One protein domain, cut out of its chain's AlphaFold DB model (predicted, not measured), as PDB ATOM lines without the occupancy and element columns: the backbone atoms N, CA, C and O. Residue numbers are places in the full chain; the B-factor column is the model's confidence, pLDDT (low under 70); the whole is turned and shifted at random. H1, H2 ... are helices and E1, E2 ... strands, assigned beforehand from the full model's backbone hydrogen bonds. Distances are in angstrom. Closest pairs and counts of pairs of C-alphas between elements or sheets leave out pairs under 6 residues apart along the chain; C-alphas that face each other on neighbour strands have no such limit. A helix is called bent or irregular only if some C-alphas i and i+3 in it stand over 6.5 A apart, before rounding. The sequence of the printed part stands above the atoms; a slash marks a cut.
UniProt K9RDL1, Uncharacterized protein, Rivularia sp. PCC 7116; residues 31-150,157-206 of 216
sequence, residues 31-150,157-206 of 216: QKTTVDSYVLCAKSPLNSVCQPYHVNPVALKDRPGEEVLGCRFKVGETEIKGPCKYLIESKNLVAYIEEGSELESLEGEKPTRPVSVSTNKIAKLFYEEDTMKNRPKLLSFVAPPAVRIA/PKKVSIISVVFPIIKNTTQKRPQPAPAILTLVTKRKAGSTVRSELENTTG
ATOM      1  N   GLN A  31     -61.702  -5.839 -10.241       47.66
ATOM      2  CA  GLN A  31     -60.393  -5.260 -10.554       47.66
ATOM      3  C   GLN A  31     -60.298  -3.783 -10.143       47.66
ATOM      4  O   GLN A  31     -59.309  -3.370  -9.542       47.66
ATOM      5  N   LYS A  32     -61.351  -2.988 -10.373       51.69
ATOM      6  CA  LYS A  32     -61.403  -1.586  -9.935       51.69
ATOM      7  C   LYS A  32     -61.325  -1.455  -8.410       51.69
ATOM      8  O   LYS A  32     -60.561  -0.647  -7.896       51.69
ATOM      9  N   THR A  33     -62.032  -2.325  -7.687       57.78
ATOM     10  CA  THR A  33     -62.049  -2.323  -6.213       57.78
ATOM     11  C   THR A  33     -60.684  -2.698  -5.621       57.78
ATOM     12  O   THR A  33     -60.264  -2.128  -4.612       57.78
ATOM     13  N   THR A  34     -59.956  -3.627  -6.254       58.28
ATOM     14  CA  THR A  34     -58.586  -3.975  -5.841       58.28
ATOM     15  C   THR A  34     -57.608  -2.843  -6.139       58.28
ATOM     16  O   THR A  34     -56.854  -2.470  -5.246       58.28
ATOM     17  N   VAL A  35     -57.650  -2.252  -7.337       58.34
ATOM     18  CA  VAL A  35     -56.813  -1.099  -7.721       58.34
ATOM     19  C   VAL A  35     -57.013   0.084  -6.769       58.34
ATOM     20  O   VAL A  35     -56.035   0.620  -6.249       58.34
ATOM     21  N   ASP A  36     -58.263   0.444  -6.475       62.44
ATOM     22  CA  ASP A  36     -58.591   1.554  -5.574       62.44
ATOM     23  C   ASP A  36     -58.093   1.283  -4.144       62.44
ATOM     24  O   ASP A  36     -57.532   2.170  -3.496       62.44
ATOM     25  N   SER A  37     -58.201   0.035  -3.675       61.84
ATOM     26  CA  SER A  37     -57.658  -0.388  -2.377       61.84
ATOM     27  C   SER A  37     -56.123  -0.347  -2.349       61.84
ATOM     28  O   SER A  37     -55.533   0.078  -1.356       61.84
ATOM     29  N   TYR A  38     -55.460  -0.725  -3.446       62.03
ATOM     30  CA  TYR A  38     -54.002  -0.658  -3.580       62.03
ATOM     31  C   TYR A  38     -53.488   0.785  -3.561       62.03
ATOM     32  O   TYR A  38     -52.558   1.090  -2.816       62.03
ATOM     33  N   VAL A  39     -54.111   1.686  -4.327       61.62
ATOM     34  CA  VAL A  39     -53.757   3.116  -4.344       61.62
ATOM     35  C   VAL A  39     -54.003   3.756  -2.977       61.62
ATOM     36  O   VAL A  39     -53.182   4.549  -2.507       61.62
ATOM     37  N   LEU A  40     -55.099   3.384  -2.308       65.12
ATOM     38  CA  LEU A  40     -55.411   3.841  -0.955       65.12
ATOM     39  C   LEU A  40     -54.323   3.420   0.044       65.12
ATOM     40  O   LEU A  40     -53.851   4.253   0.817       65.12
ATOM     41  N   CYS A  41     -53.876   2.163  -0.001       65.31
ATOM     42  CA  CYS A  41     -52.840   1.667   0.907       65.31
ATOM     43  C   CYS A  41     -51.436   2.190   0.586       65.31
ATOM     44  O   CYS A  41     -50.658   2.405   1.513       65.31
ATOM     45  N   ALA A  42     -51.138   2.491  -0.682       61.25
ATOM     46  CA  ALA A  42     -49.905   3.173  -1.081       61.25
ATOM     47  C   ALA A  42     -49.798   4.576  -0.456       61.25
ATOM     48  O   ALA A  42     -48.755   4.969   0.064       61.25
ATOM     49  N   LYS A  43     -50.898   5.340  -0.508       61.59
ATOM     50  CA  LYS A  43     -50.947   6.746  -0.070       61.59
ATOM     51  C   LYS A  43     -51.224   6.905   1.423       61.59
ATOM     52  O   LYS A  43     -50.920   7.945   2.002       61.59
ATOM     53  N   SER A  44     -51.849   5.920   2.056       58.28
ATOM     54  CA  SER A  44     -52.276   5.980   3.456       58.28
ATOM     55  C   SER A  44     -52.117   4.611   4.126       58.28
ATOM     56  O   SER A  44     -53.105   3.946   4.443       58.28
ATOM     57  N   PRO A  45     -50.866   4.184   4.382       51.69
ATOM     58  CA  PRO A  45     -50.541   2.827   4.835       51.69
ATOM     59  C   PRO A  45     -51.080   2.484   6.232       51.69
ATOM     60  O   PRO A  45     -51.159   1.313   6.587       51.69
ATOM     61  N   LEU A  46     -51.460   3.492   7.026       56.25
ATOM     62  CA  LEU A  46     -51.974   3.338   8.393       56.25
ATOM     63  C   LEU A  46     -53.508   3.210   8.469       56.25
ATOM     64  O   LEU A  46     -54.065   3.192   9.564       56.25
ATOM     65  N   ASN A  47     -54.210   3.136   7.334       57.59
ATOM     66  CA  ASN A  47     -55.660   2.935   7.320       57.59
ATOM     67  C   ASN A  47     -56.023   1.513   7.813       57.59
ATOM     68  O   ASN A  47     -55.334   0.544   7.494       57.59
ATOM     69  N   SER A  48     -57.121   1.362   8.563       57.16
ATOM     70  CA  SER A  48     -57.635   0.069   9.049       57.16
ATOM     71  C   SER A  48     -57.948  -0.917   7.916       57.16
ATOM     72  O   SER A  48     -57.763  -2.120   8.083       57.16
ATOM     73  N   VAL A  49     -58.315  -0.417   6.730       59.34
ATOM     74  CA  VAL A  49     -58.489  -1.224   5.506       59.34
ATOM     75  C   VAL A  49     -57.160  -1.839   5.031       59.34
ATOM     76  O   VAL A  49     -57.149  -2.905   4.424       59.34
ATOM     77  N   CYS A  50     -56.030  -1.209   5.366       60.06
ATOM     78  CA  CYS A  50     -54.673  -1.582   4.957       60.06
ATOM     79  C   CYS A  50     -53.906  -2.387   6.020       60.06
ATOM     80  O   CYS A  50     -52.824  -2.908   5.739       60.06
ATOM     81  N   GLN A  51     -54.464  -2.560   7.223       51.31
ATOM     82  CA  GLN A  51     -53.903  -3.433   8.260       51.31
ATOM     83  C   GLN A  51     -53.718  -4.899   7.827       51.31
ATOM     84  O   GLN A  51     -52.660  -5.455   8.128       51.31
ATOM     85  N   PRO A  52     -54.645  -5.554   7.094       48.25
ATOM     86  CA  PRO A  52     -54.373  -6.897   6.570       48.25
ATOM     87  C   PRO A  52     -53.298  -6.898   5.473       48.25
ATOM     88  O   PRO A  52     -52.765  -7.952   5.136       48.25
ATOM     89  N   TYR A  53     -52.960  -5.724   4.937       49.81
ATOM     90  CA  TYR A  53     -52.036  -5.551   3.833       49.81
ATOM     91  C   TYR A  53     -50.600  -5.282   4.328       49.81
ATOM     92  O   TYR A  53     -49.676  -5.858   3.763       49.81
ATOM     93  N   HIS A  54     -50.348  -4.475   5.372       48.66
ATOM     94  CA  HIS A  54     -48.972  -4.016   5.701       48.66
ATOM     95  C   HIS A  54     -48.191  -3.620   4.413       48.66
ATOM     96  O   HIS A  54     -46.990  -3.861   4.257       48.66
ATOM     97  N   VAL A  55     -48.915  -3.096   3.413       52.78
ATOM     98  CA  VAL A  55     -48.408  -2.847   2.061       52.78
ATOM     99  C   VAL A  55     -47.883  -1.425   2.052       52.78
ATOM    100  O   VAL A  55     -48.523  -0.500   1.575       52.78
ATOM    101  N   ASN A  56     -46.699  -1.258   2.625       53.03
ATOM    102  CA  ASN A  56     -45.794  -0.219   2.183       53.03
ATOM    103  C   ASN A  56     -44.371  -0.787   2.200       53.03
ATOM    104  O   ASN A  56     -44.002  -1.443   3.181       53.03
ATOM    105  N   PRO A  57     -43.570  -0.584   1.145       58.88
ATOM    106  CA  PRO A  57     -43.904   0.031  -0.152       58.88
ATOM    107  C   PRO A  57     -44.643  -0.895  -1.136       58.88
ATOM    108  O   PRO A  57     -44.599  -2.109  -0.997       58.88
ATOM    109  N   VAL A  58     -45.343  -0.339  -2.131       65.81
ATOM    110  CA  VAL A  58     -46.104  -1.117  -3.138       65.81
ATOM    111  C   VAL A  58     -45.192  -1.716  -4.208       65.81
ATOM    112  O   VAL A  58     -45.360  -2.885  -4.555       65.81
ATOM    113  N   ALA A  59     -44.215  -0.945  -4.683       76.94
ATOM    114  CA  ALA A  59     -43.275  -1.349  -5.717       76.94
ATOM    115  C   ALA A  59     -42.238  -2.342  -5.190       76.94
ATOM    116  O   ALA A  59     -41.695  -2.174  -4.095       76.94
ATOM    117  N   LEU A  60     -41.860  -3.325  -6.007       82.88
ATOM    118  CA  LEU A  60     -40.825  -4.283  -5.623       82.88
ATOM    119  C   LEU A  60     -39.458  -3.633  -5.397       82.88
ATOM    120  O   LEU A  60     -38.721  -4.034  -4.493       82.88
ATOM    121  N   LYS A  61     -39.121  -2.612  -6.192       82.81
ATOM    122  CA  LYS A  61     -37.844  -1.889  -6.088       82.81
ATOM    123  C   LYS A  61     -37.624  -1.284  -4.698       82.81
ATOM    124  O   LYS A  61     -36.497  -1.308  -4.214       82.81
ATOM    125  N   ASP A  62     -38.694  -0.866  -4.033       83.00
ATOM    126  CA  ASP A  62     -38.630  -0.195  -2.736       83.00
ATOM    127  C   ASP A  62     -38.752  -1.192  -1.574       83.00
ATOM    128  O   ASP A  62     -38.431  -0.866  -0.431       83.00
ATOM    129  N   ARG A  63     -39.191  -2.434  -1.838       84.81
ATOM    130  CA  ARG A  63     -39.249  -3.484  -0.813       84.81
ATOM    131  C   ARG A  63     -37.841  -3.827  -0.308       84.81
ATOM    132  O   ARG A  63     -36.904  -3.903  -1.116       84.81
ATOM    133  N   PRO A  64     -37.686  -4.081   1.003       86.00
ATOM    134  CA  PRO A  64     -36.429  -4.555   1.560       86.00
ATOM    135  C   PRO A  64     -36.113  -5.977   1.085       86.00
ATOM    136  O   PRO A  64     -36.975  -6.698   0.574       86.00
ATOM    137  N   GLY A  65     -34.867  -6.388   1.304       89.25
ATOM    138  CA  GLY A  65     -34.396  -7.729   0.984       89.25
ATOM    139  C   GLY A  65     -33.633  -7.824  -0.330       89.25
ATOM    140  O   GLY A  65     -33.395  -6.839  -1.032       89.25
ATOM    141  N   GLU A  66     -33.221  -9.043  -0.642       90.62
ATOM    142  CA  GLU A  66     -32.399  -9.353  -1.799       90.62
ATOM    143  C   GLU A  66     -33.255  -9.712  -3.012       90.62
ATOM    144  O   GLU A  66     -34.203 -10.498  -2.925       90.62
ATOM    145  N   GLU A  67     -32.884  -9.172  -4.173       89.75
ATOM    146  CA  GLU A  67     -33.487  -9.547  -5.448       89.75
ATOM    147  C   GLU A  67     -33.097 -10.967  -5.847       89.75
ATOM    148  O   GLU A  67     -31.921 -11.349  -5.858       89.75
ATOM    149  N   VAL A  68     -34.099 -11.737  -6.257       90.12
ATOM    150  CA  VAL A  68     -33.902 -13.074  -6.811       90.12
ATOM    151  C   VAL A  68     -34.437 -13.135  -8.233       90.12
ATOM    152  O   VAL A  68     -35.063 -12.207  -8.735       90.12
ATOM    153  N   LEU A  69     -34.138 -14.227  -8.929       88.38
ATOM    154  CA  LEU A  69     -34.513 -14.375 -10.331       88.38
ATOM    155  C   LEU A  69     -36.036 -14.545 -10.484       88.38
ATOM    156  O   LEU A  69     -36.614 -14.137 -11.488       88.38
ATOM    157  N   GLY A  70     -36.694 -15.119  -9.476       90.38
ATOM    158  CA  GLY A  70     -38.147 -15.111  -9.360       90.38
ATOM    159  C   GLY A  70     -38.641 -15.892  -8.149       90.38
ATOM    160  O   GLY A  70     -37.900 -16.684  -7.559       90.38
ATOM    161  N   CYS A  71     -39.919 -15.706  -7.831       92.56
ATOM    162  CA  CYS A  71     -40.631 -16.453  -6.804       92.56
ATOM    163  C   CYS A  71     -41.863 -17.123  -7.386       92.56
ATOM    164  O   CYS A  71     -42.475 -16.640  -8.339       92.56
ATOM    165  N   ARG A  72     -42.265 -18.206  -6.733       92.56
ATOM    166  CA  ARG A  72     -43.540 -18.870  -6.950       92.56
ATOM    167  C   ARG A  72     -44.122 -19.256  -5.602       92.56
ATOM    168  O   ARG A  72     -43.478 -19.947  -4.824       92.56
ATOM    169  N   PHE A  73     -45.349 -18.843  -5.351       92.25
ATOM    170  CA  PHE A  73     -46.137 -19.234  -4.199       92.25
ATOM    171  C   PHE A  73     -47.335 -20.054  -4.673       92.25
ATOM    172  O   PHE A  73     -48.098 -19.596  -5.521       92.25
ATOM    173  N   LYS A  74     -47.494 -21.271  -4.149       90.31
ATOM    174  CA  LYS A  74     -48.573 -22.191  -4.518       90.31
ATOM    175  C   LYS A  74     -49.320 -22.680  -3.284       90.31
ATOM    176  O   LYS A  74     -48.705 -23.138  -2.324       90.31
ATOM    177  N   VAL A  75     -50.648 -22.638  -3.350       87.81
ATOM    178  CA  VAL A  75     -51.570 -23.148  -2.330       87.81
ATOM    179  C   VAL A  75     -52.743 -23.826  -3.024       87.81
ATOM    180  O   VAL A  75     -53.572 -23.157  -3.636       87.81
ATOM    181  N   GLY A  76     -52.835 -25.154  -2.918       84.44
ATOM    182  CA  GLY A  76     -53.844 -25.915  -3.659       84.44
ATOM    183  C   GLY A  76     -53.740 -25.642  -5.164       84.44
ATOM    184  O   GLY A  76     -52.696 -25.900  -5.768       84.44
ATOM    185  N   GLU A  77     -54.809 -25.100  -5.745       80.75
ATOM    186  CA  GLU A  77     -54.890 -24.713  -7.163       80.75
ATOM    187  C   GLU A  77     -54.481 -23.256  -7.425       80.75
ATOM    188  O   GLU A  77     -54.235 -22.879  -8.567       80.75
ATOM    189  N   THR A  78     -54.360 -22.432  -6.381       80.69
ATOM    190  CA  THR A  78     -53.959 -21.030  -6.513       80.69
ATOM    191  C   THR A  78     -52.441 -20.910  -6.590       80.69
ATOM    192  O   THR A  78     -51.710 -21.467  -5.764       80.69
ATOM    193  N   GLU A  79     -51.959 -20.145  -7.565       87.44
ATOM    194  CA  GLU A  79     -50.540 -19.889  -7.793       87.44
ATOM    195  C   GLU A  79     -50.294 -18.407  -8.084       87.44
ATOM    196  O   GLU A  79     -51.016 -17.790  -8.863       87.44
ATOM    197  N   ILE A  80     -49.239 -17.862  -7.483       86.88
ATOM    198  CA  ILE A  80     -48.732 -16.510  -7.729       86.88
ATOM    199  C   ILE A  80     -47.254 -16.650  -8.058       86.88
ATOM    200  O   ILE A  80     -46.528 -17.356  -7.358       86.88
ATOM    201  N   LYS A  81     -46.791 -16.020  -9.133       89.38
ATOM    202  CA  LYS A  81     -45.396 -16.118  -9.564       89.38
ATOM    203  C   LYS A  81     -44.960 -14.868 -10.304       89.38
ATOM    204  O   LYS A  81     -45.762 -14.275 -11.019       89.38
ATOM    205  N   GLY A  82     -43.686 -14.530 -10.178       87.56
ATOM    206  CA  GLY A  82     -43.120 -13.359 -10.833       87.56
ATOM    207  C   GLY A  82     -41.777 -12.936 -10.244       87.56
ATOM    208  O   GLY A  82     -41.189 -13.677  -9.442       87.56
ATOM    209  N   PRO A  83     -41.285 -11.749 -10.639       88.88
ATOM    210  CA  PRO A  83     -40.181 -11.076  -9.968       88.88
ATOM    211  C   PRO A  83     -40.462 -10.928  -8.475       88.88
ATOM    212  O   PRO A  83     -41.606 -10.737  -8.053       88.88
ATOM    213  N   CYS A  84     -39.415 -11.036  -7.663       90.12
ATOM    214  CA  CYS A  84     -39.560 -10.876  -6.229       90.12
ATOM    215  C   CYS A  84     -38.244 -10.527  -5.533       90.12
ATOM    216  O   CYS A  84     -37.144 -10.723  -6.061       90.12
ATOM    217  N   LYS A  85     -38.401 -10.074  -4.294       92.25
ATOM    218  CA  LYS A  85     -37.353  -9.939  -3.291       92.25
ATOM    219  C   LYS A  85     -37.697 -10.827  -2.113       92.25
ATOM    220  O   LYS A  85     -38.878 -11.064  -1.846       92.25
ATOM    221  N   TYR A  86     -36.683 -11.289  -1.401       93.25
ATOM    222  CA  TYR A  86     -36.874 -12.001  -0.146       93.25
ATOM    223  C   TYR A  86     -36.001 -11.406   0.953       93.25
ATOM    224  O   TYR A  86     -34.950 -10.827   0.686       93.25
ATOM    225  N   LEU A  87     -36.423 -11.586   2.196       92.62
ATOM    226  CA  LEU A  87     -35.596 -11.360   3.372       92.62
ATOM    227  C   LEU A  87     -35.888 -12.429   4.414       92.62
ATOM    228  O   LEU A  87     -37.005 -12.952   4.492       92.62
ATOM    229  N   ILE A  88     -34.880 -12.740   5.216       90.88
ATOM    230  CA  ILE A  88     -35.016 -13.572   6.404       90.88
ATOM    231  C   ILE A  88     -34.754 -12.652   7.596       90.88
ATOM    232  O   ILE A  88     -33.664 -12.116   7.750       90.88
ATOM    233  N   GLU A  89     -35.773 -12.418   8.420       85.44
ATOM    234  CA  GLU A  89     -35.674 -11.527   9.578       85.44
ATOM    235  C   GLU A  89     -36.438 -12.109  10.757       85.44
ATOM    236  O   GLU A  89     -37.575 -12.561  10.617       85.44
ATOM    237  N   SER A  90     -35.823 -12.078  11.943       78.25
ATOM    238  CA  SER A  90     -36.486 -12.402  13.213       78.25
ATOM    239  C   SER A  90     -37.316 -13.693  13.154       78.25
ATOM    240  O   SER A  90     -38.453 -13.742  13.624       78.25
ATOM    241  N   LYS A  91     -36.739 -14.751  12.561       86.31
ATOM    242  CA  LYS A  91     -37.362 -16.075  12.360       86.31
ATOM    243  C   LYS A  91     -38.509 -16.116  11.344       86.31
ATOM    244  O   LYS A  91     -39.277 -17.078  11.357       86.31
ATOM    245  N   ASN A  92     -38.620 -15.150  10.440       90.00
ATOM    246  CA  ASN A  92     -39.568 -15.176   9.329       90.00
ATOM    247  C   ASN A  92     -38.833 -15.085   7.992       90.00
ATOM    248  O   ASN A  92     -37.978 -14.226   7.810       90.00
ATOM    249  N   LEU A  93     -39.206 -15.948   7.052       93.06
ATOM    250  CA  LEU A  93     -38.905 -15.779   5.637       93.06
ATOM    251  C   LEU A  93     -40.043 -14.973   5.013       93.06
ATOM    252  O   LEU A  93     -41.193 -15.413   5.032       93.06
ATOM    253  N   VAL A  94     -39.732 -13.813   4.447       92.12
ATOM    254  CA  VAL A  94     -40.703 -12.966   3.751       92.12
ATOM    255  C   VAL A  94     -40.304 -12.856   2.290       92.12
ATOM    256  O   VAL A  94     -39.168 -12.506   1.989       92.12
ATOM    257  N   ALA A  95     -41.236 -13.142   1.385       92.00
ATOM    258  CA  ALA A  95     -41.085 -12.898  -0.044       92.00
ATOM    259  C   ALA A  95     -42.100 -11.851  -0.506       92.00
ATOM    260  O   ALA A  95     -43.293 -11.987  -0.247       92.00
ATOM    261  N   TYR A  96     -41.637 -10.825  -1.214       90.88
ATOM    262  CA  TYR A  96     -42.484  -9.827  -1.863       90.88
ATOM    263  C   TYR A  96     -42.569 -10.162  -3.344       90.88
ATOM    264  O   TYR A  96     -41.572 -10.033  -4.047       90.88
ATOM    265  N   ILE A  97     -43.728 -10.629  -3.806       89.75
ATOM    266  CA  ILE A  97     -43.927 -11.113  -5.178       89.75
ATOM    267  C   ILE A  97     -44.737 -10.077  -5.951       89.75
ATOM    268  O   ILE A  97     -45.803  -9.680  -5.484       89.75
ATOM    269  N   GLU A  98     -44.251  -9.638  -7.112       87.06
ATOM    270  CA  GLU A  98     -45.053  -8.808  -8.019       87.06
ATOM    271  C   GLU A  98     -46.224  -9.611  -8.590       87.06
ATOM    272  O   GLU A  98     -46.042 -10.721  -9.098       87.06
ATOM    273  N   GLU A  99     -47.428  -9.042  -8.533       80.31
ATOM    274  CA  GLU A  99     -48.641  -9.641  -9.090       80.31
ATOM    275  C   GLU A  99     -49.496  -8.603  -9.829       80.31
ATOM    276  O   GLU A  99     -49.354  -7.402  -9.630       80.31
ATOM    277  N   GLY A 100     -50.395  -9.066 -10.700       76.19
ATOM    278  CA  GLY A 100     -51.347  -8.200 -11.396       76.19
ATOM    279  C   GLY A 100     -50.762  -7.326 -12.515       76.19
ATOM    280  O   GLY A 100     -49.667  -7.563 -13.042       76.19
ATOM    281  N   SER A 101     -51.568  -6.344 -12.922       75.62
ATOM    282  CA  SER A 101     -51.248  -5.380 -13.978       75.62
ATOM    283  C   SER A 101     -50.528  -4.155 -13.424       75.62
ATOM    284  O   SER A 101     -50.619  -3.846 -12.236       75.62
ATOM    285  N   GLU A 102     -49.828  -3.450 -14.308       76.38
ATOM    286  CA  GLU A 102     -49.260  -2.137 -14.006       76.38
ATOM    287  C   GLU A 102     -50.379  -1.154 -13.657       76.38
ATOM    288  O   GLU A 102     -51.443  -1.148 -14.280       76.38
ATOM    289  N   LEU A 103     -50.139  -0.342 -12.633       69.12
ATOM    290  CA  LEU A 103     -51.084   0.656 -12.166       69.12
ATOM    291  C   LEU A 103     -50.672   2.013 -12.737       69.12
ATOM    292  O   LEU A 103     -49.662   2.583 -12.329       69.12
ATOM    293  N   GLU A 104     -51.479   2.570 -13.645       69.00
ATOM    294  CA  GLU A 104     -51.238   3.912 -14.214       69.00
ATOM    295  C   GLU A 104     -51.108   4.981 -13.117       69.00
ATOM    296  O   GLU A 104     -50.306   5.905 -13.218       69.00
ATOM    297  N   SER A 105     -51.850   4.812 -12.019       66.38
ATOM    298  CA  SER A 105     -51.822   5.703 -10.852       66.38
ATOM    299  C   SER A 105     -50.520   5.656 -10.037       66.38
ATOM    300  O   SER A 105     -50.369   6.463  -9.120       66.38
ATOM    301  N   LEU A 106     -49.609   4.723 -10.336       65.50
ATOM    302  CA  LEU A 106     -48.296   4.560  -9.701       65.50
ATOM    303  C   LEU A 106     -47.183   4.490 -10.760       65.50
ATOM    304  O   LEU A 106     -46.316   3.630 -10.693       65.50
ATOM    305  N   GLU A 107     -47.235   5.354 -11.779       71.44
ATOM    306  CA  GLU A 107     -46.189   5.461 -12.817       71.44
ATOM    307  C   GLU A 107     -45.870   4.133 -13.540       71.44
ATOM    308  O   GLU A 107     -44.749   3.909 -13.997       71.44
ATOM    309  N   GLY A 108     -46.856   3.238 -13.657       66.69
ATOM    310  CA  GLY A 108     -46.673   1.933 -14.296       66.69
ATOM    311  C   GLY A 108     -46.042   0.870 -13.390       66.69
ATOM    312  O   GLY A 108     -45.599  -0.171 -13.870       66.69
ATOM    313  N   GLU A 109     -45.993   1.087 -12.076       74.31
ATOM    314  CA  GLU A 109     -45.543   0.070 -11.127       74.31
ATOM    315  C   GLU A 109     -46.570  -1.049 -10.937       74.31
ATOM    316  O   GLU A 109     -47.785  -0.845 -11.031       74.31
ATOM    317  N   LYS A 110     -46.072  -2.251 -10.629       79.50
ATOM    318  CA  LYS A 110     -46.904  -3.405 -10.275       79.50
ATOM    319  C   LYS A 110     -47.020  -3.561  -8.762       79.50
ATOM    320  O   LYS A 110     -46.028  -3.365  -8.054       79.50
ATOM    321  N   PRO A 111     -48.198  -3.952  -8.250       77.62
ATOM    322  CA  PRO A 111     -48.357  -4.217  -6.834       77.62
ATOM    323  C   PRO A 111     -47.548  -5.444  -6.403       77.62
ATOM    324  O   PRO A 111     -47.406  -6.424  -7.138       77.62
ATOM    325  N   THR A 112     -47.033  -5.393  -5.175       81.94
ATOM    326  CA  THR A 112     -46.346  -6.520  -4.541       81.94
ATOM    327  C   THR A 112     -47.151  -7.113  -3.402       81.94
ATOM    328  O   THR A 112     -47.602  -6.411  -2.492       81.94
ATOM    329  N   ARG A 113     -47.243  -8.439  -3.401       82.56
ATOM    330  CA  ARG A 113     -47.867  -9.212  -2.337       82.56
ATOM    331  C   ARG A 113     -46.813  -9.819  -1.411       82.56
ATOM    332  O   ARG A 113     -45.963 -10.576  -1.886       82.56
ATOM    333  N   PRO A 114     -46.861  -9.539  -0.096       85.38
ATOM    334  CA  PRO A 114     -46.010 -10.217   0.868       85.38
ATOM    335  C   PRO A 114     -46.526 -11.635   1.151       85.38
ATOM    336  O   PRO A 114     -47.704 -11.851   1.440       85.38
ATOM    337  N   VAL A 115     -45.619 -12.604   1.129       87.62
ATOM    338  CA  VAL A 115     -45.808 -13.964   1.634       87.62
ATOM    339  C   VAL A 115     -44.834 -14.144   2.788       87.62
ATOM    340  O   VAL A 115     -43.629 -14.233   2.572       87.62
ATOM    341  N   SER A 116     -45.353 -14.161   4.015       88.38
ATOM    342  CA  SER A 116     -44.552 -14.345   5.228       88.38
ATOM    343  C   SER A 116     -44.725 -15.756   5.778       88.38
ATOM    344  O   SER A 116     -45.846 -16.234   5.969       88.38
ATOM    345  N   VAL A 117     -43.602 -16.420   6.030       88.94
ATOM    346  CA  VAL A 117     -43.524 -17.779   6.555       88.94
ATOM    347  C   VAL A 117     -42.665 -17.754   7.802       88.94
ATOM    348  O   VAL A 117     -41.464 -17.495   7.740       88.94
ATOM    349  N   SER A 118     -43.263 -18.068   8.946       90.69
ATOM    350  CA  SER A 118     -42.465 -18.265  10.149       90.69
ATOM    351  C   SER A 118     -41.640 -19.539  10.016       90.69
ATOM    352  O   SER A 118     -42.162 -20.594   9.655       90.69
ATOM    353  N   THR A 119     -40.349 -19.441  10.301       89.94
ATOM    354  CA  THR A 119     -39.380 -20.537  10.152       89.94
ATOM    355  C   THR A 119     -39.735 -21.751  11.007       89.94
ATOM    356  O   THR A 119     -39.539 -22.877  10.573       89.94
ATOM    357  N   ASN A 120     -40.382 -21.554  12.159       90.81
ATOM    358  CA  ASN A 120     -40.883 -22.645  13.002       90.81
ATOM    359  C   ASN A 120     -42.098 -23.393  12.416       90.81
ATOM    360  O   ASN A 120     -42.456 -24.456  12.915       90.81
ATOM    361  N   LYS A 121     -42.761 -22.835  11.396       90.19
ATOM    362  CA  LYS A 121     -43.870 -23.474  10.673       90.19
ATOM    363  C   LYS A 121     -43.405 -24.138   9.381       90.19
ATOM    364  O   LYS A 121     -44.216 -24.784   8.719       90.19
ATOM    365  N   ILE A 122     -42.139 -23.980   8.997       93.25
ATOM    366  CA  ILE A 122     -41.590 -24.692   7.846       93.25
ATOM    367  C   ILE A 122     -41.548 -26.175   8.210       93.25
ATOM    368  O   ILE A 122     -40.924 -26.568   9.185       93.25
ATOM    369  N   ALA A 123     -42.264 -26.985   7.437       92.75
ATOM    370  CA  ALA A 123     -42.336 -28.428   7.613       92.75
ATOM    371  C   ALA A 123     -41.249 -29.149   6.811       92.75
ATOM    372  O   ALA A 123     -40.758 -30.186   7.244       92.75
ATOM    373  N   LYS A 124     -40.899 -28.622   5.629       94.62
ATOM    374  CA  LYS A 124     -39.846 -29.166   4.763       94.62
ATOM    375  C   LYS A 124     -39.112 -28.058   4.028       94.62
ATOM    376  O   LYS A 124     -39.730 -27.073   3.617       94.62
ATOM    377  N   LEU A 125     -37.820 -28.275   3.813       96.00
ATOM    378  CA  LEU A 125     -36.947 -27.439   3.001       96.00
ATOM    379  C   LEU A 125     -36.386 -28.294   1.865       96.00
ATOM    380  O   LEU A 125     -35.734 -29.302   2.116       96.00
ATOM    381  N   PHE A 126     -36.617 -27.887   0.623       95.94
ATOM    382  CA  PHE A 126     -36.019 -28.510  -0.553       95.94
ATOM    383  C   PHE A 126     -34.990 -27.585  -1.185       95.94
ATOM    384  O   PHE A 126     -35.221 -26.375  -1.289       95.94
ATOM    385  N   TYR A 127     -33.886 -28.164  -1.647       95.19
ATOM    386  CA  TYR A 127     -32.822 -27.456  -2.342       95.19
ATOM    387  C   TYR A 127     -32.332 -28.243  -3.557       95.19
ATOM    388  O   TYR A 127     -32.038 -29.433  -3.471       95.19
ATOM    389  N   GLU A 128     -32.190 -27.554  -4.686       93.12
ATOM    390  CA  GLU A 128     -31.604 -28.102  -5.909       93.12
ATOM    391  C   GLU A 128     -30.760 -27.033  -6.610       93.12
ATOM    392  O   GLU A 128     -31.126 -25.855  -6.655       93.12
ATOM    393  N   GLU A 129     -29.628 -27.439  -7.188       91.56
ATOM    394  CA  GLU A 129     -28.904 -26.639  -8.176       91.56
ATOM    395  C   GLU A 129     -29.187 -27.197  -9.569       91.56
ATOM    396  O   GLU A 129     -28.931 -28.370  -9.826       91.56
ATOM    397  N   ASP A 130     -29.645 -26.355 -10.493       85.94
ATOM    398  CA  ASP A 130     -29.934 -26.786 -11.862       85.94
ATOM    399  C   ASP A 130     -29.541 -25.707 -12.881       85.94
ATOM    400  O   ASP A 130     -29.062 -24.622 -12.544       85.94
ATOM    401  N   THR A 131     -29.701 -26.000 -14.165       81.50
ATOM    402  CA  THR A 131     -29.548 -25.042 -15.250       81.50
ATOM    403  C   THR A 131     -30.904 -24.524 -15.708       81.50
ATOM    404  O   THR A 131     -31.880 -25.262 -15.804       81.50
ATOM    405  N   MET A 132     -30.945 -23.252 -16.110       69.94
ATOM    406  CA  MET A 132     -32.141 -22.627 -16.699       69.94
ATOM    407  C   MET A 132     -32.732 -23.403 -17.889       69.94
ATOM    408  O   MET A 132     -33.901 -23.229 -18.217       69.94
ATOM    409  N   LYS A 133     -31.923 -24.229 -18.565       68.06
ATOM    410  CA  LYS A 133     -32.332 -24.993 -19.749       68.06
ATOM    411  C   LYS A 133     -33.076 -26.285 -19.413       68.06
ATOM    412  O   LYS A 133     -33.888 -26.714 -20.222       68.06
ATOM    413  N   ASN A 134     -32.811 -26.883 -18.254       71.50
ATOM    414  CA  ASN A 134     -33.343 -28.200 -17.899       71.50
ATOM    415  C   ASN A 134     -34.789 -28.137 -17.388       71.50
ATOM    416  O   ASN A 134     -35.530 -29.107 -17.505       71.50
ATOM    417  N   ARG A 135     -35.218 -26.979 -16.870       70.44
ATOM    418  CA  ARG A 135     -36.538 -26.783 -16.246       70.44
ATOM    419  C   ARG A 135     -37.306 -25.596 -16.848       70.44
ATOM    420  O   ARG A 135     -37.690 -24.680 -16.120       70.44
ATOM    421  N   PRO A 136     -37.579 -25.572 -18.168       65.50
ATOM    422  CA  PRO A 136     -38.181 -24.407 -18.822       65.50
ATOM    423  C   PRO A 136     -39.589 -24.085 -18.298       65.50
ATOM    424  O   PRO A 136     -39.950 -22.917 -18.206       65.50
ATOM    425  N   LYS A 137     -40.375 -25.099 -17.907       70.69
ATOM    426  CA  LYS A 137     -41.716 -24.904 -17.329       70.69
ATOM    427  C   LYS A 137     -41.648 -24.293 -15.928       70.69
ATOM    428  O   LYS A 137     -42.311 -23.289 -15.673       70.69
ATOM    429  N   LEU A 138     -40.819 -24.864 -15.049       67.19
ATOM    430  CA  LEU A 138     -40.652 -24.396 -13.671       67.19
ATOM    431  C   LEU A 138     -40.007 -23.009 -13.615       67.19
ATOM    432  O   LEU A 138     -40.326 -22.247 -12.723       67.19
ATOM    433  N   LEU A 139     -39.136 -22.663 -14.562       74.69
ATOM    434  CA  LEU A 139     -38.413 -21.388 -14.576       74.69
ATOM    435  C   LEU A 139     -39.002 -20.373 -15.566       74.69
ATOM    436  O   LEU A 139     -38.398 -19.337 -15.823       74.69
ATOM    437  N   SER A 140     -40.189 -20.648 -16.116       72.62
ATOM    438  CA  SER A 140     -40.863 -19.778 -17.094       72.62
ATOM    439  C   SER A 140     -41.196 -18.385 -16.550       72.62
ATOM    440  O   SER A 140     -41.249 -17.430 -17.319       72.62
ATOM    441  N   PHE A 141     -41.387 -18.261 -15.234       71.88
ATOM    442  CA  PHE A 141     -41.697 -17.000 -14.550       71.88
ATOM    443  C   PHE A 141     -40.460 -16.182 -14.162       71.88
ATOM    444  O   PHE A 141     -40.593 -15.087 -13.619       71.88
ATOM    445  N   VAL A 142     -39.260 -16.720 -14.383       76.50
ATOM    446  CA  VAL A 142     -38.019 -16.059 -13.993       76.50
ATOM    447  C   VAL A 142     -37.743 -14.897 -14.938       76.50
ATOM    448  O   VAL A 142     -37.510 -15.091 -16.136       76.50
ATOM    449  N   ALA A 143     -37.722 -13.688 -14.386       61.12
ATOM    450  CA  ALA A 143     -37.374 -12.510 -15.155       61.12
ATOM    451  C   ALA A 143     -35.863 -12.498 -15.451       61.12
ATOM    452  O   ALA A 143     -35.042 -12.841 -14.590       61.12
ATOM    453  N   PRO A 144     -35.444 -12.114 -16.669       55.81
ATOM    454  CA  PRO A 144     -34.050 -11.774 -16.897       55.81
ATOM    455  C   PRO A 144     -33.683 -10.589 -15.985       55.81
ATOM    456  O   PRO A 144     -34.464  -9.643 -15.898       55.81
ATOM    457  N   PRO A 145     -32.521 -10.608 -15.306       47.19
ATOM    458  CA  PRO A 145     -32.106  -9.478 -14.484       47.19
ATOM    459  C   PRO A 145     -32.021  -8.232 -15.369       47.19
ATOM    460  O   PRO A 145     -31.313  -8.241 -16.378       47.19
ATOM    461  N   ALA A 146     -32.757  -7.181 -15.019       47.47
ATOM    462  CA  ALA A 146     -32.715  -5.922 -15.742       47.47
ATOM    463  C   ALA A 146     -31.347  -5.259 -15.512       47.47
ATOM    464  O   ALA A 146     -31.097  -4.702 -14.449       47.47
ATOM    465  N   VAL A 147     -30.444  -5.298 -16.496       40.69
ATOM    466  CA  VAL A 147     -29.315  -4.355 -16.533       40.69
ATOM    467  C   VAL A 147     -29.705  -3.213 -17.450       40.69
ATOM    468  O   VAL A 147     -29.599  -3.290 -18.671       40.69
ATOM    469  N   ARG A 148     -30.162  -2.130 -16.820       40.03
ATOM    470  CA  ARG A 148     -29.888  -0.787 -17.324       40.03
ATOM    471  C   ARG A 148     -28.382  -0.557 -17.148       40.03
ATOM    472  O   ARG A 148     -27.851  -0.876 -16.092       40.03
ATOM    473  N   ILE A 149     -27.747   0.005 -18.179       34.91
ATOM    474  CA  ILE A 149     -26.323   0.377 -18.339       34.91
ATOM    475  C   ILE A 149     -25.562  -0.517 -19.347       34.91
ATOM    476  O   ILE A 149     -25.101  -1.613 -19.052       34.91
ATOM    477  N   ALA A 150     -25.434   0.048 -20.552       35.69
ATOM    478  CA  ALA A 150     -24.386  -0.129 -21.559       35.69
ATOM    479  C   ALA A 150     -23.962  -1.560 -21.971       35.69
ATOM    480  O   ALA A 150     -23.131  -2.216 -21.348       35.69
ATOM    481  N   PRO A 157     -28.150 -16.566 -16.426       59.94
ATOM    482  CA  PRO A 157     -27.294 -17.390 -15.584       59.94
ATOM    483  C   PRO A 157     -27.410 -18.858 -16.011       59.94
ATOM    484  O   PRO A 157     -28.508 -19.400 -16.121       59.94
ATOM    485  N   LYS A 158     -26.269 -19.507 -16.286       70.75
ATOM    486  CA  LYS A 158     -26.248 -20.915 -16.720       70.75
ATOM    487  C   LYS A 158     -26.684 -21.871 -15.611       70.75
ATOM    488  O   LYS A 158     -27.232 -22.915 -15.932       70.75
ATOM    489  N   LYS A 159     -26.427 -21.524 -14.347       85.81
ATOM    490  CA  LYS A 159     -26.772 -22.316 -13.161       85.81
ATOM    491  C   LYS A 159     -27.557 -21.466 -12.167       85.81
ATOM    492  O   LYS A 159     -27.191 -20.312 -11.927       85.81
ATOM    493  N   VAL A 160     -28.591 -22.053 -11.596       90.38
ATOM    494  CA  VAL A 160     -29.499 -21.462 -10.615       90.38
ATOM    495  C   VAL A 160     -29.627 -22.387  -9.417       90.38
ATOM    496  O   VAL A 160     -29.324 -23.574  -9.513       90.38
ATOM    497  N   SER A 161     -30.079 -21.830  -8.303       93.06
ATOM    498  CA  SER A 161     -30.521 -22.605  -7.149       93.06
ATOM    499  C   SER A 161     -32.017 -22.414  -6.971       93.06
ATOM    500  O   SER A 161     -32.518 -21.294  -7.089       93.06
ATOM    501  N   ILE A 162     -32.712 -23.508  -6.692       93.50
ATOM    502  CA  ILE A 162     -34.145 -23.547  -6.442       93.50
ATOM    503  C   ILE A 162     -34.317 -23.970  -4.988       93.50
ATOM    504  O   ILE A 162     -33.899 -25.058  -4.599       93.50
ATOM    505  N   ILE A 163     -34.909 -23.090  -4.189       95.62
ATOM    506  CA  ILE A 163     -35.186 -23.328  -2.775       95.62
ATOM    507  C   ILE A 163     -36.694 -23.363  -2.617       95.62
ATOM    508  O   ILE A 163     -37.353 -22.396  -2.983       95.62
ATOM    509  N   SER A 164     -37.257 -24.453  -2.100       95.75
ATOM    510  CA  SER A 164     -38.696 -24.540  -1.834       95.75
ATOM    511  C   SER A 164     -38.955 -24.843  -0.370       95.75
ATOM    512  O   SER A 164     -38.454 -25.831   0.154       95.75
ATOM    513  N   VAL A 165     -39.767 -24.017   0.280       95.38
ATOM    514  CA  VAL A 165     -40.230 -24.250   1.649       95.38
ATOM    515  C   VAL A 165     -41.683 -24.697   1.627       95.38
ATOM    516  O   VAL A 165     -42.516 -24.098   0.944       95.38
ATOM    517  N   VAL A 166     -41.987 -25.754   2.374       94.38
ATOM    518  CA  VAL A 166     -43.346 -26.277   2.545       94.38
ATOM    519  C   VAL A 166     -43.817 -25.954   3.949       94.38
ATOM    520  O   VAL A 166     -43.101 -26.232   4.909       94.38
ATOM    521  N   PHE A 167     -45.014 -25.397   4.089       91.38
ATOM    522  CA  PHE A 167     -45.569 -25.017   5.388       91.38
ATOM    523  C   PHE A 167     -47.095 -25.189   5.424       91.38
ATOM    524  O   PHE A 167     -47.769 -25.052   4.397       91.38
ATOM    525  N   PRO A 168     -47.677 -25.519   6.590       85.88
ATOM    526  CA  PRO A 168     -49.114 -25.689   6.723       85.88
ATOM    527  C   PRO A 168     -49.822 -24.330   6.729       85.88
ATOM    528  O   PRO A 168     -49.338 -23.353   7.305       85.88
ATOM    529  N   ILE A 169     -51.023 -24.288   6.153       74.19
ATOM    530  CA  ILE A 169     -51.929 -23.148   6.310       74.19
ATOM    531  C   ILE A 169     -52.858 -23.446   7.476       74.19
ATOM    532  O   ILE A 169     -53.739 -24.299   7.384       74.19
ATOM    533  N   ILE A 170     -52.681 -22.720   8.574       60.84
ATOM    534  CA  ILE A 170     -53.608 -22.787   9.701       60.84
ATOM    535  C   ILE A 170     -54.799 -21.892   9.350       60.84
ATOM    536  O   ILE A 170     -54.696 -20.668   9.419       60.84
ATOM    537  N   LYS A 171     -55.933 -22.478   8.950       54.84
ATOM    538  CA  LYS A 171     -57.201 -21.739   8.938       54.84
ATOM    539  C   LYS A 171     -57.727 -21.678  10.370       54.84
ATOM    540  O   LYS A 171     -58.014 -22.712  10.965       54.84
ATOM    541  N   ASN A 172     -57.879 -20.470  10.908       43.94
ATOM    542  CA  ASN A 172     -58.646 -20.232  12.129       43.94
ATOM    543  C   ASN A 172     -60.132 -20.391  11.792       43.94
ATOM    544  O   ASN A 172     -60.792 -19.406  11.482       43.94
ATOM    545  N   THR A 173     -60.660 -21.616  11.735       42.78
ATOM    546  CA  THR A 173     -62.112 -21.844  11.843       42.78
ATOM    547  C   THR A 173     -62.467 -23.317  11.983       42.78
ATOM    548  O   THR A 173     -61.956 -24.195  11.291       42.78
ATOM    549  N   THR A 174     -63.413 -23.535  12.883       45.88
ATOM    550  CA  THR A 174     -64.172 -24.730  13.248       45.88
ATOM    551  C   THR A 174     -64.857 -25.384  12.036       45.88
ATOM    552  O   THR A 174     -66.076 -25.348  11.901       45.88
ATOM    553  N   GLN A 175     -64.105 -25.972  11.102       42.50
ATOM    554  CA  GLN A 175     -64.686 -26.653   9.942       42.50
ATOM    555  C   GLN A 175     -64.048 -28.032   9.734       42.50
ATOM    556  O   GLN A 175     -62.877 -28.146   9.384       42.50
ATOM    557  N   LYS A 176     -64.854 -29.088   9.935       41.81
ATOM    558  CA  LYS A 176     -64.584 -30.501   9.593       41.81
ATOM    559  C   LYS A 176     -64.454 -30.684   8.065       41.81
ATOM    560  O   LYS A 176     -65.276 -31.354   7.445       41.81
ATOM    561  N   ARG A 177     -63.484 -30.042   7.419       44.56
ATOM    562  CA  ARG A 177     -63.174 -30.239   5.993       44.56
ATOM    563  C   ARG A 177     -61.750 -30.780   5.821       44.56
ATOM    564  O   ARG A 177     -60.962 -30.668   6.760       44.56
ATOM    565  N   PRO A 178     -61.445 -31.409   4.665       51.94
ATOM    566  CA  PRO A 178     -60.153 -32.040   4.410       51.94
ATOM    567  C   PRO A 178     -59.015 -31.066   4.709       51.94
ATOM    568  O   PRO A 178     -59.169 -29.865   4.464       51.94
ATOM    569  N   GLN A 179     -57.905 -31.576   5.253       55.31
ATOM    570  CA  GLN A 179     -56.739 -30.757   5.591       55.31
ATOM    571  C   GLN A 179     -56.397 -29.826   4.415       55.31
ATOM    572  O   GLN A 179     -56.312 -30.300   3.278       55.31
ATOM    573  N   PRO A 180     -56.240 -28.508   4.647       63.34
ATOM    574  CA  PRO A 180     -55.868 -27.594   3.580       63.34
ATOM    575  C   PRO A 180     -54.523 -28.039   3.000       63.34
ATOM    576  O   PRO A 180     -53.593 -28.338   3.749       63.34
ATOM    577  N   ALA A 181     -54.437 -28.101   1.667       74.56
ATOM    578  CA  ALA A 181     -53.197 -28.440   0.980       74.56
ATOM    579  C   ALA A 181     -52.048 -27.554   1.504       74.56
ATOM    580  O   ALA A 181     -52.264 -26.353   1.718       74.56
ATOM    581  N   PRO A 182     -50.847 -28.118   1.731       86.25
ATOM    582  CA  PRO A 182     -49.728 -27.338   2.231       86.25
ATOM    583  C   PRO A 182     -49.366 -26.235   1.235       86.25
ATOM    584  O   PRO A 182     -49.468 -26.408   0.017       86.25
ATOM    585  N   ALA A 183     -48.938 -25.099   1.771       91.00
ATOM    586  CA  ALA A 183     -48.402 -24.013   0.979       91.00
ATOM    587  C   ALA A 183     -46.949 -24.307   0.608       91.00
ATOM    588  O   ALA A 183     -46.197 -24.868   1.407       91.00
ATOM    589  N   ILE A 184     -46.556 -23.897  -0.594       93.75
ATOM    590  CA  ILE A 184     -45.185 -24.008  -1.084       93.75
ATOM    591  C   ILE A 184     -44.734 -22.628  -1.548       93.75
ATOM    592  O   ILE A 184     -45.369 -22.032  -2.419       93.75
ATOM    593  N   LEU A 185     -43.634 -22.132  -0.986       94.69
ATOM    594  CA  LEU A 185     -42.936 -20.946  -1.479       94.69
ATOM    595  C   LEU A 185     -41.605 -21.385  -2.087       94.69
ATOM    596  O   LEU A 185     -40.753 -21.936  -1.398       94.69
ATOM    597  N   THR A 186     -41.438 -21.127  -3.379       95.19
ATOM    598  CA  THR A 186     -40.235 -21.418  -4.151       95.19
ATOM    599  C   THR A 186     -39.517 -20.120  -4.504       95.19
ATOM    600  O   THR A 186     -40.111 -19.225  -5.103       95.19
ATOM    601  N   LEU A 187     -38.228 -20.050  -4.180       94.62
ATOM    602  CA  LEU A 187     -37.300 -18.986  -4.548       94.62
ATOM    603  C   LEU A 187     -36.322 -19.520  -5.598       94.62
ATOM    604  O   LEU A 187     -35.717 -20.577  -5.410       94.62
ATOM    605  N   VAL A 188     -36.132 -18.779  -6.688       93.12
ATOM    606  CA  VAL A 188     -35.132 -19.092  -7.714       93.12
ATOM    607  C   VAL A 188     -34.050 -18.032  -7.682       93.12
ATOM    608  O   VAL A 188     -34.299 -16.870  -7.989       93.12
ATOM    609  N   THR A 189     -32.823 -18.424  -7.362       91.50
ATOM    610  CA  THR A 189     -31.717 -17.487  -7.145       91.50
ATOM    611  C   THR A 189     -30.495 -17.851  -7.991       91.50
ATOM    612  O   THR A 189     -30.410 -18.914  -8.618       91.50
ATOM    613  N   LYS A 190     -29.503 -16.954  -8.031       90.81
ATOM    614  CA  LYS A 190     -28.169 -17.307  -8.538       90.81
ATOM    615  C   LYS A 190     -27.536 -18.322  -7.586       90.81
ATOM    616  O   LYS A 190     -27.605 -18.140  -6.377       90.81
ATOM    617  N   ARG A 191     -26.806 -19.296  -8.135       90.50
ATOM    618  CA  ARG A 191     -26.151 -20.387  -7.386       90.50
ATOM    619  C   ARG A 191     -25.536 -19.978  -6.034       90.50
ATOM    620  O   ARG A 191     -25.851 -20.556  -5.001       90.50
ATOM    621  N   LYS A 192     -24.665 -18.959  -6.038       90.00
ATOM    622  CA  LYS A 192     -23.965 -18.502  -4.822       90.00
ATOM    623  C   LYS A 192     -24.939 -17.974  -3.762       90.00
ATOM    624  O   LYS A 192     -24.808 -18.350  -2.607       90.00
ATOM    625  N   ALA A 193     -25.908 -17.154  -4.169       90.62
ATOM    626  CA  ALA A 193     -26.932 -16.625  -3.270       90.62
ATOM    627  C   ALA A 193     -27.814 -17.754  -2.724       90.62
ATOM    628  O   ALA A 193     -28.078 -17.813  -1.533       90.62
ATOM    629  N   GLY A 194     -28.197 -18.717  -3.565       92.44
ATOM    630  CA  GLY A 194     -29.015 -19.847  -3.130       92.44
ATOM    631  C   GLY A 194     -28.351 -20.744  -2.097       92.44
ATOM    632  O   GLY A 194     -29.037 -21.220  -1.199       92.44
ATOM    633  N   SER A 195     -27.033 -20.945  -2.184       92.94
ATOM    634  CA  SER A 195     -26.285 -21.643  -1.131       92.94
ATOM    635  C   SER A 195     -26.367 -20.902   0.210       92.94
ATOM    636  O   SER A 195     -26.619 -21.533   1.233       92.94
ATOM    637  N   THR A 196     -26.235 -19.569   0.197       94.44
ATOM    638  CA  THR A 196     -26.381 -18.730   1.398       94.44
ATOM    639  C   THR A 196     -27.782 -18.848   1.996       94.44
ATOM    640  O   THR A 196     -27.905 -19.172   3.173       94.44
ATOM    641  N   VAL A 197     -28.830 -18.689   1.177       93.62
ATOM    642  CA  VAL A 197     -30.233 -18.811   1.619       93.62
ATOM    643  C   VAL A 197     -30.512 -20.174   2.231       93.62
ATOM    644  O   VAL A 197     -31.136 -20.266   3.283       93.62
ATOM    645  N   ARG A 198     -30.041 -21.244   1.581       95.19
ATOM    646  CA  ARG A 198     -30.176 -22.610   2.089       95.19
ATOM    647  C   ARG A 198     -29.565 -22.720   3.482       95.19
ATOM    648  O   ARG A 198     -30.257 -23.149   4.395       95.19
ATOM    649  N   SER A 199     -28.310 -22.307   3.652       95.12
ATOM    650  CA  SER A 199     -27.622 -22.390   4.943       95.12
ATOM    651  C   SER A 199     -28.290 -21.547   6.031       95.12
ATOM    652  O   SER A 199     -28.385 -21.993   7.171       95.12
ATOM    653  N   GLU A 200     -28.790 -20.359   5.697       94.12
ATOM    654  CA  GLU A 200     -29.505 -19.507   6.649       94.12
ATOM    655  C   GLU A 200     -30.849 -20.116   7.083       94.12
ATOM    656  O   GLU A 200     -31.177 -20.117   8.274       94.12
ATOM    657  N   LEU A 201     -31.603 -20.695   6.142       94.50
ATOM    658  CA  LEU A 201     -32.847 -21.406   6.440       94.50
ATOM    659  C   LEU A 201     -32.590 -22.677   7.250       94.50
ATOM    660  O   LEU A 201     -33.297 -22.903   8.228       94.50
ATOM    661  N   GLU A 202     -31.577 -23.476   6.905       95.31
ATOM    662  CA  GLU A 202     -31.185 -24.664   7.681       95.31
ATOM    663  C   GLU A 202     -30.821 -24.282   9.122       95.31
ATOM    664  O   GLU A 202     -31.319 -24.887  10.069       95.31
ATOM    665  N   ASN A 203     -30.032 -23.218   9.303       94.06
ATOM    666  CA  ASN A 203     -29.642 -22.729  10.625       94.06
ATOM    667  C   ASN A 203     -30.836 -22.205  11.442       94.06
ATOM    668  O   ASN A 203     -30.938 -22.461  12.638       94.06
ATOM    669  N   THR A 204     -31.758 -21.478  10.805       92.12
ATOM    670  CA  THR A 204     -32.887 -20.852  11.511       92.12
ATOM    671  C   THR A 204     -34.015 -21.841  11.811       92.12
ATOM    672  O   THR A 204     -34.704 -21.706  12.823       92.12
ATOM    673  N   THR A 205     -34.223 -22.832  10.942       92.12
ATOM    674  CA  THR A 205     -35.280 -23.849  11.096       92.12
ATOM    675  C   THR A 205     -34.813 -25.086  11.861       92.12
ATOM    676  O   THR A 205     -35.644 -25.793  12.426       92.12
ATOM    677  N   GLY A 206     -33.506 -25.372  11.866       92.69
ATOM    678  CA  GLY A 206     -32.954 -26.645  12.334       92.69
ATOM    679  C   GLY A 206     -33.258 -27.829  11.407       92.69
ATOM    680  O   GLY A 206     -32.992 -28.972  11.777       92.69
TER     681      GLY A 206
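Overview. This is residues 31 to 150 and 157 to 206 of the 216 residues of an uncharacterized protein of Rivularia sp. PCC 7116 (UniProt K9RDL1). A single seven-stranded antiparallel sheet, twisted and folded back on itself, makes the core, with helix H2 packed along E7 and E6. Helix H1 lies away from the sheet, at the far end of a long link, and residues 172 to 178 stick out as a free loop. The printed part has 170 residues with two named helices and seven named strands, in the order H1 E1 E2 E3 E4 E5 E6 E7 H2; across the sheet the order is E4 E3 E2 E1 E7 E6 E5. The class is mixed, helices and strands; the whole is compact, with a radius of gyration of the C-alphas of 16.9 A and spans of 57 by 41 by 30 A.

Arrangement. H1, residues 31 to 43, is not on the sheet. E1, residues 66 to 75, E2, residues 78 to 89, E3, residues 92 to 98, and E4, residues 112 to 118, form a meander, each strand the antiparallel neighbour of the one before. N 73 and O 80 are 2.8 A apart between E1 and E2, N 94 and O 87 2.9 A between E3 and E2, and N 95 and O 115 2.9 A between E3 and E4. E1 bends by 84 degrees at residue 69 and E2 by 94 degrees at residue 83. E5, residues 124 to 130, is an edge strand, as is E4. E6, residues 160 to 167, pairs with E5, N 126 to O 164 at 2.8 A, and forms a hairpin with E7, residues 183 to 190, N 187 to O 163 at 2.8 A. E7 is also the neighbour of E1, N 186 to O 72 at 2.8 A. It is a folded sheet, bent back into two leaves: E4 and E3 face E1, E7, E6 and E5, with E2 as the hinge. H2, residues 191 to 205, is on the sheet at a height of 7.3 A, over E7 and E6, and runs along the strands, at 13 degrees to E7 on the local plane. H2 touches E6, the closest C-alphas being those of Val 160 and Arg 191, 4.8 A apart. In H1 and H2 every O i to N i+4 pair is within hydrogen-bond range.

Along the chain. H1 begins at C-alpha 31 (-60.393, -5.260, -10.554) and is 18.5 A long. E1 measures 23.6 A, E2 26.1 A, E6 23.0 A and E7 23.3 A. H2, 20.9 A long, ends at C-alpha 205 (-35.280, -23.849, 11.096).

Size, cuts and confidence. The C-alphas farthest apart are those of Ala 150 and Lys 176, 59.2 A. Residues 151 to 156 are not printed, and C-alphas 150 and 157 are 18.5 A apart across the cut. The links H1 to E1, E3 to E4 and E6 to E7 are long. Mean pLDDT of the printed part is 76.9; 57 residues are under 70, among them 31 to 58, 143 to 150 and 170 to 180.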